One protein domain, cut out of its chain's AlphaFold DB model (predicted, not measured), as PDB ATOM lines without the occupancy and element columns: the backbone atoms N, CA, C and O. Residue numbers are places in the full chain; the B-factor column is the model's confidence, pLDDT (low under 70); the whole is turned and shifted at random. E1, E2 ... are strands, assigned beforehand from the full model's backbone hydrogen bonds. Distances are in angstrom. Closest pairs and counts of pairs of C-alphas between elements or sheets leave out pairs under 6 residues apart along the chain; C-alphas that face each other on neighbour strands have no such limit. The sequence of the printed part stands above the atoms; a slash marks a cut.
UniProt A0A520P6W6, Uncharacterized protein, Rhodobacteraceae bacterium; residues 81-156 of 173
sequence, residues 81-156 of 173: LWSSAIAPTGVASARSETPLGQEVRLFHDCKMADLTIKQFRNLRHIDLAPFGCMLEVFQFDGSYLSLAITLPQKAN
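AT A GLANCE: This is residues 81 to 156 of the 173 residues of an uncharacterized protein of Rhodobacteraceae bacterium (UniProt A0A520P6W6). With little regular structure, the domain is two two-stranded ribbons, E1 with E4 and E2 with E3, one over the other and joined at one end by residues 109 to 114 and 138 to 144. Unnamed residues 81 to 103 run along one side, pairing briefly with both ribbons. The 76 printed residues, all strand by class with 24 in E1 to E4, are only just compact, close to loose: radius of gyration 13.3 A, spans 35 by 33 by 21 A.

IN THESE COORDINATES: Find C-alpha 104 at (-7.794, -3.732, 5.234), where E1, residues 104 to 108, begins. E2, residues 115 to 121, covers 19.9 A; E3, residues 131 to 137, 19.7 A. E4, residues 145 to 149, ends at (-4.986, -1.806, 8.443).

HOW THE PARTS SIT: E1 and E4 are antiparallel at 158 degrees; look at N 105 and O 148, 2.9 A. E2 and E3 form an antiparallel hairpin at 160 degrees, with N 134 and O 118 at 2.8 A. Residues 90 to 91 pair with 117 to 118 of E2, and 99 to 100 with 104 to 105 of E1, antiparallel. E1 and E3 are apart.

THE WHOLE: The farthest C-alphas, Gln 139 and Lys 154, are 38.9 A apart. The printed part has no cut; the links between strands are short. Residues 124 to 126 have pLDDT under 70.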
ATOM      1  N   LEU A  81      -9.007  -9.943   6.775       93.31
ATOM      2  CA  LEU A  81      -8.306 -10.504   5.614       93.31
ATOM      3  C   LEU A  81      -7.533 -11.801   5.924       93.31
ATOM      4  O   LEU A  81      -7.376 -12.644   5.042       93.31
ATOM      5  N   TRP A  82      -7.073 -11.993   7.162       91.94
ATOM      6  CA  TRP A  82      -6.324 -13.182   7.582       91.94
ATOM      7  C   TRP A  82      -7.075 -14.061   8.591       91.94
ATOM      8  O   TRP A  82      -6.638 -15.182   8.869       91.94
ATOM      9  N   SER A  83      -8.180 -13.588   9.175       88.31
ATOM     10  CA  SER A  83      -8.929 -14.302  10.220       88.31
ATOM     11  C   SER A  83     -10.226 -14.953   9.728       88.31
ATOM     12  O   SER A  83     -10.597 -16.007  10.253       88.31
ATOM     13  N   SER A  84     -10.870 -14.413   8.690       85.94
ATOM     14  CA  SER A  84     -12.121 -14.936   8.126       85.94
ATOM     15  C   SER A  84     -12.166 -14.846   6.600       85.94
ATOM     16  O   SER A  84     -11.389 -14.135   5.974       85.94
ATOM     17  N   ALA A  85     -13.079 -15.601   5.983       86.50
ATOM     18  CA  ALA A  85     -13.302 -15.502   4.545       86.50
ATOM     19  C   ALA A  85     -13.919 -14.134   4.214       86.50
ATOM     20  O   ALA A  85     -14.916 -13.768   4.833       86.50
ATOM     21  N   ILE A  86     -13.351 -13.421   3.240       88.44
ATOM     22  CA  ILE A  86     -13.872 -12.128   2.771       88.44
ATOM     23  C   ILE A  86     -14.627 -12.273   1.445       88.44
ATOM     24  O   ILE A  86     -14.421 -13.227   0.691       88.44
ATOM     25  N   ALA A  87     -15.494 -11.305   1.146       82.88
ATOM     26  CA  ALA A  87     -16.165 -11.177  -0.143       82.88
ATOM     27  C   ALA A  87     -15.944  -9.758  -0.712       82.88
ATOM     28  O   ALA A  87     -16.259  -8.791  -0.019       82.88
ATOM     29  N   PRO A  88     -15.444  -9.615  -1.957       86.62
ATOM     30  CA  PRO A  88     -14.974 -10.685  -2.841       86.62
ATOM     31  C   PRO A  88     -13.685 -11.348  -2.321       86.62
ATOM     32  O   PRO A  88     -12.890 -10.723  -1.627       86.62
ATOM     33  N   THR A  89     -13.461 -12.619  -2.675       86.62
ATOM     34  CA  THR A  89     -12.236 -13.354  -2.294       86.62
ATOM     35  C   THR A  89     -11.010 -12.909  -3.087       86.62
ATOM     36  O   THR A  89      -9.890 -13.236  -2.713       86.62
ATOM     37  N   GLY A  90     -11.196 -12.176  -4.182       90.12
ATOM     38  CA  GLY A  90     -10.116 -11.569  -4.938       90.12
ATOM     39  C   GLY A  90     -10.623 -10.501  -5.894       90.12
ATOM     40  O   GLY A  90     -11.799 -10.487  -6.262       90.12
ATOM     41  N   VAL A  91      -9.722  -9.605  -6.275       91.69
ATOM     42  CA  VAL A  91      -9.982  -8.480  -7.169       91.69
ATOM     43  C   VAL A  91      -8.890  -8.472  -8.227       91.69
ATOM     44  O   VAL A  91      -7.709  -8.349  -7.902       91.69
ATOM     45  N   ALA A  92      -9.295  -8.638  -9.485       91.94
ATOM     46  CA  ALA A  92      -8.425  -8.432 -10.633       91.94
ATOM     47  C   ALA A  92      -8.380  -6.943 -10.971       91.94
ATOM     48  O   ALA A  92      -9.385  -6.244 -10.816       91.94
ATOM     49  N   SER A  93      -7.223  -6.474 -11.431       91.31
ATOM     50  CA  SER A  93      -6.973  -5.056 -11.691       91.31
ATOM     51  C   SER A  93      -7.406  -4.158 -10.529       91.31
ATOM     52  O   SER A  93      -8.131  -3.171 -10.702       91.31
ATOM     53  N   ALA A  94      -7.004  -4.554  -9.319       92.75
ATOM     54  CA  ALA A  94      -7.340  -3.859  -8.090       92.75
ATOM     55  C   ALA A  94      -6.794  -2.432  -8.152       92.75
ATOM     56  O   ALA A  94      -5.599  -2.222  -8.336       92.75
ATOM     57  N   ARG A  95      -7.695  -1.456  -8.017       93.81
ATOM     58  CA  ARG A  95      -7.350  -0.033  -8.002       93.81
ATOM     59  C   ARG A  95      -6.840   0.378  -6.624       93.81
ATOM     60  O   ARG A  95      -7.102  -0.300  -5.626       93.81
ATOM     61  N   SER A  96      -6.202   1.540  -6.550       94.81
ATOM     62  CA  SER A  96      -5.932   2.181  -5.266       94.81
ATOM     63  C   SER A  96      -7.246   2.373  -4.508       94.81
ATOM     64  O   SER A  96      -8.304   2.556  -5.114       94.81
ATOM     65  N   GLU A  97      -7.180   2.269  -3.188       95.56
ATOM     66  CA  GLU A  97      -8.312   2.255  -2.263       95.56
ATOM     67  C   GLU A  97      -9.219   1.013  -2.305       95.56
ATOM     68  O   GLU A  97     -10.271   1.007  -1.659       95.56
ATOM     69  N   THR A  98      -8.828  -0.060  -3.002       95.25
ATOM     70  CA  THR A  98      -9.617  -1.303  -3.032       95.25
ATOM     71  C   THR A  98      -9.760  -1.893  -1.619       95.25
ATOM     72  O   THR A  98      -8.743  -2.170  -0.971       95.25
ATOM     73  N   PRO A  99     -10.994  -2.111  -1.118       94.56
ATOM     74  CA  PRO A  99     -11.219  -2.742   0.177       94.56
ATOM     75  C   PRO A  99     -10.950  -4.250   0.115       94.56
ATOM     76  O   PRO A  99     -11.319  -4.927  -0.845       94.56
ATOM     77  N   LEU A 100     -10.338  -4.779   1.172       93.56
ATOM     78  CA  LEU A 100      -9.975  -6.185   1.346       93.56
ATOM     79  C   LEU A 100     -10.606  -6.695   2.645       93.56
ATOM     80  O   LEU A 100      -9.943  -6.870   3.669       93.56
ATOM     81  N   GLY A 101     -11.925  -6.868   2.602       90.50
ATOM     82  CA  GLY A 101     -12.744  -6.959   3.808       90.50
ATOM     83  C   GLY A 101     -13.012  -5.575   4.406       90.50
ATOM     84  O   GLY A 101     -12.953  -4.557   3.716       90.50
ATOM     85  N   GLN A 102     -13.339  -5.543   5.692       90.81
ATOM     86  CA  GLN A 102     -13.746  -4.344   6.423       90.81
ATOM     87  C   GLN A 102     -12.560  -3.576   7.007       90.81
ATOM     88  O   GLN A 102     -12.636  -2.362   7.178       90.81
ATOM     89  N   GLU A 103     -11.469  -4.273   7.321       94.06
ATOM     90  CA  GLU A 103     -10.369  -3.708   8.109       94.06
ATOM     91  C   GLU A 103      -9.135  -3.361   7.276       94.06
ATOM     92  O   GLU A 103      -8.302  -2.587   7.741       94.06
ATOM     93  N   VAL A 104      -8.996  -3.906   6.062       95.69
ATOM     94  CA  VAL A 104      -7.794  -3.732   5.234       95.69
ATOM     95  C   VAL A 104      -8.140  -3.040   3.920       95.69
ATOM     96  O   VAL A 104      -9.145  -3.356   3.283       95.69
ATOM     97  N   ARG A 105      -7.295  -2.100   3.495       96.62
ATOM     98  CA  ARG A 105      -7.424  -1.398   2.214       96.62
ATOM     99  C   ARG A 105      -6.084  -1.338   1.489       96.62
ATOM    100  O   ARG A 105      -5.065  -1.034   2.104       96.62
ATOM    101  N   LEU A 106      -6.103  -1.621   0.192       95.44
ATOM    102  CA  LEU A 106      -4.946  -1.512  -0.695       95.44
ATOM    103  C   LEU A 106      -4.775  -0.071  -1.176       95.44
ATOM    104  O   LEU A 106      -5.749   0.553  -1.582       95.44
ATOM    105  N   PHE A 107      -3.540   0.419  -1.213       96.25
ATOM    106  CA  PHE A 107      -3.179   1.683  -1.845       96.25
ATOM    107  C   PHE A 107      -1.976   1.496  -2.764       96.25
ATOM    108  O   PHE A 107      -1.040   0.769  -2.436       96.25
ATOM    109  N   HIS A 108      -2.010   2.169  -3.907       95.19
ATOM    110  CA  HIS A 108      -0.885   2.298  -4.826       95.19
ATOM    111  C   HIS A 108      -1.050   3.548  -5.701       95.19
ATOM    112  O   HIS A 108      -2.121   4.160  -5.736       95.19
ATOM    113  N   ASP A 109      -0.011   3.907  -6.447       94.25
ATOM    114  CA  ASP A 109       0.002   5.019  -7.409       94.25
ATOM    115  C   ASP A 109       0.234   4.593  -8.868       94.25
ATOM    116  O   ASP A 109       0.409   5.448  -9.735       94.25
ATOM    117  N   CYS A 110       0.188   3.289  -9.160       91.75
ATOM    118  CA  CYS A 110       0.204   2.784 -10.535       91.75
ATOM    119  C   CYS A 110      -0.854   3.464 -11.418       91.75
ATOM    120  O   CYS A 110      -2.014   3.602 -11.010       91.75
ATOM    121  N   LYS A 111      -0.481   3.824 -12.651       85.88
ATOM    122  CA  LYS A 111      -1.423   4.401 -13.628       85.88
ATOM    123  C   LYS A 111      -2.290   3.315 -14.245       85.88
ATOM    124  O   LYS A 111      -3.471   3.542 -14.506       85.88
ATOM    125  N   MET A 112      -1.700   2.141 -14.463       81.50
ATOM    126  CA  MET A 112      -2.397   0.937 -14.898       81.50
ATOM    127  C   MET A 112      -2.466  -0.047 -13.730       81.50
ATOM    128  O   MET A 112      -1.456  -0.424 -13.145       81.50
ATOM    129  N   ALA A 113      -3.683  -0.441 -13.360       73.69
ATOM    130  CA  ALA A 113      -3.904  -1.423 -12.308       73.69
ATOM    131  C   ALA A 113      -3.692  -2.838 -12.866       73.69
ATOM    132  O   ALA A 113      -4.650  -3.576 -13.076       73.69
ATOM    133  N   ASP A 114      -2.436  -3.218 -13.108       86.56
ATOM    134  CA  ASP A 114      -2.052  -4.589 -13.481       86.56
ATOM    135  C   ASP A 114      -1.656  -5.381 -12.236       86.56
ATOM    136  O   ASP A 114      -0.560  -5.936 -12.101       86.56
ATOM    137  N   LEU A 115      -2.581  -5.369 -11.281       91.56
ATOM    138  CA  LEU A 115      -2.411  -5.937  -9.962       91.56
ATOM    139  C   LEU A 115      -3.637  -6.762  -9.598       91.56
ATOM    140  O   LEU A 115      -4.766  -6.272  -9.631       91.56
ATOM    141  N   THR A 116      -3.409  -8.017  -9.237       93.19
ATOM    142  CA  THR A 116      -4.454  -8.909  -8.746       93.19
ATOM    143  C   THR A 116      -4.178  -9.239  -7.296       93.19
ATOM    144  O   THR A 116      -3.054  -9.545  -6.912       93.19
ATOM    145  N   ILE A 117      -5.218  -9.194  -6.475       93.88
ATOM    146  CA  ILE A 117      -5.142  -9.604  -5.078       93.88
ATOM    147  C   ILE A 117      -6.145 -10.710  -4.810       93.88
ATOM    148  O   ILE A 117      -7.287 -10.646  -5.264       93.88
ATOM    149  N   LYS A 118      -5.723 -11.743  -4.083       95.19
ATOM    150  CA  LYS A 118      -6.557 -12.909  -3.801       95.19
ATOM    151  C   LYS A 118      -6.314 -13.434  -2.397       95.19
ATOM    152  O   LYS A 118      -5.193 -13.763  -2.021       95.19
ATOM    153  N   GLN A 119      -7.386 -13.573  -1.634       94.69
ATOM    154  CA  GLN A 119      -7.392 -14.349  -0.410       94.69
ATOM    155  C   GLN A 119      -7.399 -15.838  -0.757       94.69
ATOM    156  O   GLN A 119      -8.185 -16.318  -1.581       94.69
ATOM    157  N   PHE A 120      -6.546 -16.592  -0.080       91.25
ATOM    158  CA  PHE A 120      -6.556 -18.043  -0.130       91.25
ATOM    159  C   PHE A 120      -6.585 -18.605   1.286       91.25
ATOM    160  O   PHE A 120      -6.253 -17.939   2.265       91.25
ATOM    161  N   ARG A 121      -7.035 -19.850   1.416       86.31
ATOM    162  CA  ARG A 121      -7.037 -20.528   2.708       86.31
ATOM    163  C   ARG A 121      -5.645 -21.087   2.961       86.31
ATOM    164  O   ARG A 121      -5.152 -21.844   2.129       86.31
ATOM    165  N   ASN A 122      -5.046 -20.751   4.098       84.81
ATOM    166  CA  ASN A 122      -3.793 -21.370   4.511       84.81
ATOM    167  C   ASN A 122      -4.051 -22.832   4.876       84.81
ATOM    168  O   ASN A 122      -5.008 -23.155   5.589       84.81
ATOM    169  N   LEU A 123      -3.219 -23.721   4.334       72.56
ATOM    170  CA  LEU A 123      -3.368 -25.169   4.488       72.56
ATOM    171  C   LEU A 123      -2.168 -25.800   5.209       72.56
ATOM    172  O   LEU A 123      -2.271 -26.950   5.644       72.56
ATOM    173  N   ARG A 124      -1.036 -25.087   5.349       67.69
ATOM    174  CA  ARG A 124       0.166 -25.648   5.975       67.69
ATOM    175  C   ARG A 124       0.006 -25.645   7.492       67.69
ATOM    176  O   ARG A 124      -0.701 -24.837   8.080       67.69
ATOM    177  N   HIS A 125       0.697 -26.568   8.157       58.19
ATOM    178  CA  HIS A 125       0.638 -26.675   9.617       58.19
ATOM    179  C   HIS A 125       1.326 -25.518  10.351       58.19
ATOM    180  O   HIS A 125       1.006 -25.265  11.506       58.19
ATOM    181  N   ILE A 126       2.284 -24.871   9.691       67.31
ATOM    182  CA  ILE A 126       3.047 -23.743  10.232       67.31
ATOM    183  C   ILE A 126       2.281 -22.419  10.130       67.31
ATOM    184  O   ILE A 126       2.643 -21.455  10.796       67.31
ATOM    185  N   ASP A 127       1.219 -22.372   9.321       70.19
ATOM    186  CA  ASP A 127       0.465 -21.150   9.084       70.19
ATOM    187  C   ASP A 127      -0.441 -20.866  10.292       70.19
ATOM    188  O   ASP A 127      -1.454 -21.534  10.518       70.19
ATOM    189  N   LEU A 128      -0.086 -19.854  11.086       78.00
ATOM    190  CA  LEU A 128      -0.850 -19.457  12.277       78.00
ATOM    191  C   LEU A 128      -2.188 -18.776  11.933       78.00
ATOM    192  O   LEU A 128      -3.118 -18.764  12.749       78.00
ATOM    193  N   ALA A 129      -2.286 -18.168  10.748       86.38
ATOM    194  CA  ALA A 129      -3.485 -17.503  10.250       86.38
ATOM    195  C   ALA A 129      -4.331 -18.458   9.385       86.38
ATOM    196  O   ALA A 129      -3.770 -19.107   8.506       86.38
ATOM    197  N   PRO A 130      -5.668 -18.521   9.559       84.62
ATOM    198  CA  PRO A 130      -6.541 -19.354   8.723       84.62
ATOM    199  C   PRO A 130      -6.548 -18.991   7.229       84.62
ATOM    200  O   PRO A 130      -6.821 -19.854   6.389       84.62
ATOM    201  N   PHE A 131      -6.270 -17.729   6.895       89.62
ATOM    202  CA  PHE A 131      -6.228 -17.227   5.524       89.62
ATOM    203  C   PHE A 131      -4.918 -16.488   5.256       89.62
ATOM    204  O   PHE A 131      -4.383 -15.816   6.138       89.62
ATOM    205  N   GLY A 132      -4.430 -16.627   4.028       92.44
ATOM    206  CA  GLY A 132      -3.338 -15.857   3.453       92.44
ATOM    207  C   GLY A 132      -3.861 -14.924   2.365       92.44
ATOM    208  O   GLY A 132      -4.994 -15.054   1.890       92.44
ATOM    209  N   CYS A 133      -3.022 -13.979   1.960       94.06
ATOM    210  CA  CYS A 133      -3.298 -13.076   0.856       94.06
ATOM    211  C   CYS A 133      -2.146 -13.159  -0.143       94.06
ATOM    212  O   CYS A 133      -0.984 -13.172   0.254       94.06
ATOM    213  N   MET A 134      -2.485 -13.262  -1.422       94.06
ATOM    214  CA  MET A 134      -1.548 -13.269  -2.533       94.06
ATOM    215  C   MET A 134      -1.739 -11.998  -3.344       94.06
ATOM    216  O   MET A 134      -2.872 -11.630  -3.664       94.06
ATOM    217  N   LEU A 135      -0.622 -11.362  -3.673       92.62
ATOM    218  CA  LEU A 135      -0.551 -10.183  -4.513       92.62
ATOM    219  C   LEU A 135       0.230 -10.549  -5.774       92.62
ATOM    220  O   LEU A 135       1.417 -10.855  -5.700       92.62
ATOM    221  N   GLU A 136      -0.435 -10.530  -6.918       92.56
ATOM    222  CA  GLU A 136       0.192 -10.715  -8.220       92.56
ATOM    223  C   GLU A 136       0.371  -9.343  -8.859       92.56
ATOM    224  O   GLU A 136      -0.604  -8.649  -9.155       92.56
ATOM    225  N   VAL A 137       1.626  -8.950  -9.044       88.69
ATOM    226  CA  VAL A 137       2.004  -7.670  -9.640       88.69
ATOM    227  C   VAL A 137       2.674  -7.963 -10.974       88.69
ATOM    228  O   VAL A 137       3.724  -8.601 -10.998       88.69
ATOM    229  N   PHE A 138       2.067  -7.532 -12.081       84.69
ATOM    230  CA  PHE A 138       2.619  -7.785 -13.415       84.69
ATOM    231  C   PHE A 138       3.602  -6.687 -13.820       84.69
ATOM    232  O   PHE A 138       4.810  -6.914 -13.866       84.69
ATOM    233  N   GLN A 139       3.093  -5.483 -14.086       85.00
ATOM    234  CA  GLN A 139       3.903  -4.322 -14.438       85.00
ATOM    235  C   GLN A 139       3.641  -3.208 -13.430       85.00
ATOM    236  O   GLN A 139       2.658  -2.479 -13.516       85.00
ATOM    237  N   PHE A 140       4.530  -3.092 -12.445       87.06
ATOM    238  CA  PHE A 140       4.441  -2.031 -11.453       87.06
ATOM    239  C   PHE A 140       5.044  -0.737 -12.012       87.06
ATOM    240  O   PHE A 140       6.264  -0.619 -12.117       87.06
ATOM    241  N   ASP A 141       4.193   0.215 -12.399       89.75
ATOM    242  CA  ASP A 141       4.598   1.538 -12.899       89.75
ATOM    243  C   ASP A 141       4.458   2.660 -11.850       89.75
ATOM    244  O   ASP A 141       4.668   3.834 -12.163       89.75
ATOM    245  N   GLY A 142       4.103   2.294 -10.616       89.25
ATOM    246  CA  GLY A 142       4.006   3.188  -9.466       89.25
ATOM    247  C   GLY A 142       5.321   3.350  -8.696       89.25
ATOM    248  O   GLY A 142       6.339   2.722  -8.990       89.25
ATOM    249  N   SER A 143       5.281   4.190  -7.666       92.12
ATOM    250  CA  SER A 143       6.344   4.360  -6.675       92.12
ATOM    251  C   SER A 143       6.055   3.652  -5.352       92.12
ATOM    252  O   SER A 143       6.996   3.376  -4.605       92.12
ATOM    253  N   TYR A 144       4.791   3.327  -5.047       93.94
ATOM    254  CA  TYR A 144       4.446   2.665  -3.790       93.94
ATOM    255  C   TYR A 144       3.254   1.717  -3.886       93.94
ATOM    256  O   TYR A 144       2.297   1.928  -4.631       93.94
ATOM    257  N   LEU A 145       3.301   0.688  -3.045       92.94
ATOM    258  CA  LEU A 145       2.176  -0.177  -2.745       92.94
ATOM    259  C   LEU A 145       2.118  -0.401  -1.241       92.94
ATOM    260  O   LEU A 145       3.130  -0.724  -0.620       92.94
ATOM    261  N   SER A 146       0.942  -0.233  -0.647       94.56
ATOM    262  CA  SER A 146       0.754  -0.406   0.788       94.56
ATOM    263  C   SER A 146      -0.606  -1.003   1.126       94.56
ATOM    264  O   SER A 146      -1.577  -0.901   0.375       94.56
ATOM    265  N   LEU A 147      -0.665  -1.642   2.292       94.75
ATOM    266  CA  LEU A 147      -1.906  -2.073   2.919       94.75
ATOM    267  C   LEU A 147      -2.125  -1.221   4.165       94.75
ATOM    268  O   LEU A 147      -1.299  -1.223   5.076       94.75
ATOM    269  N   ALA A 148      -3.244  -0.507   4.215       96.06
ATOM    270  CA  ALA A 148      -3.688   0.166   5.423       96.06
ATOM    271  C   ALA A 148      -4.562  -0.790   6.233       96.06
ATOM    272  O   ALA A 148      -5.511  -1.364   5.697       96.06
ATOM    273  N   ILE A 149      -4.250  -0.944   7.518       94.31
ATOM    274  CA  ILE A 149      -4.986  -1.806   8.443       94.31
ATOM    275  C   ILE A 149      -5.640  -0.919   9.499       94.31
ATOM    276  O   ILE A 149      -4.967  -0.185  10.220       94.31
ATOM    277  N   THR A 150      -6.961  -1.003   9.597       92.12
ATOM    278  CA  THR A 150      -7.740  -0.325  10.630       92.12
ATOM    279  C   THR A 150      -7.574  -1.067  11.952       92.12
ATOM    280  O   THR A 150      -7.794  -2.276  12.026       92.12
ATOM    281  N   LEU A 151      -7.184  -0.348  13.008       88.94
ATOM    282  CA  LEU A 151      -7.121  -0.919  14.354       88.94
ATOM    283  C   LEU A 151      -8.555  -1.187  14.866       88.94
ATOM    284  O   LEU A 151      -9.458  -0.386  14.620       88.94
ATOM    285  N   PRO A 152      -8.799  -2.276  15.611       86.75
ATOM    286  CA  PRO A 152     -10.106  -2.617  16.133       86.75
ATOM    287  C   PRO A 152     -10.490  -1.641  17.237       86.75
ATOM    288  O   PRO A 152      -9.642  -1.084  17.935       86.75
ATOM    289  N   GLN A 153     -11.788  -1.523  17.498       84.25
ATOM    290  CA  GLN A 153     -12.295  -0.595  18.512       84.25
ATOM    291  C   GLN A 153     -11.700  -0.816  19.910       84.25
ATOM    292  O   GLN A 153     -11.512   0.146  20.647       84.25
ATOM    293  N   LYS A 154     -11.338  -2.055  20.269       81.25
ATOM    294  CA  LYS A 154     -10.674  -2.369  21.548       81.25
ATOM    295  C   LYS A 154      -9.295  -1.715  21.716       81.25
ATOM    296  O   LYS A 154      -8.830  -1.601  22.841       81.25
ATOM    297  N   ALA A 155      -8.656  -1.306  20.619       80.12
ATOM    298  CA  ALA A 155      -7.408  -0.548  20.637       80.12
ATOM    299  C   ALA A 155      -7.638   0.966  20.771       80.12
ATOM    300  O   ALA A 155      -6.707   1.698  21.079       80.12
ATOM    301  N   ASN A 156      -8.863   1.443  20.539       72.56
ATOM    302  CA  ASN A 156      -9.176   2.862  20.407       72.56
ATOM    303  C   ASN A 156      -9.159   3.648  21.740       72.56
ATOM    304  O   ASN A 156      -8.604   4.748  21.767       72.56
TER     305      ASN A 156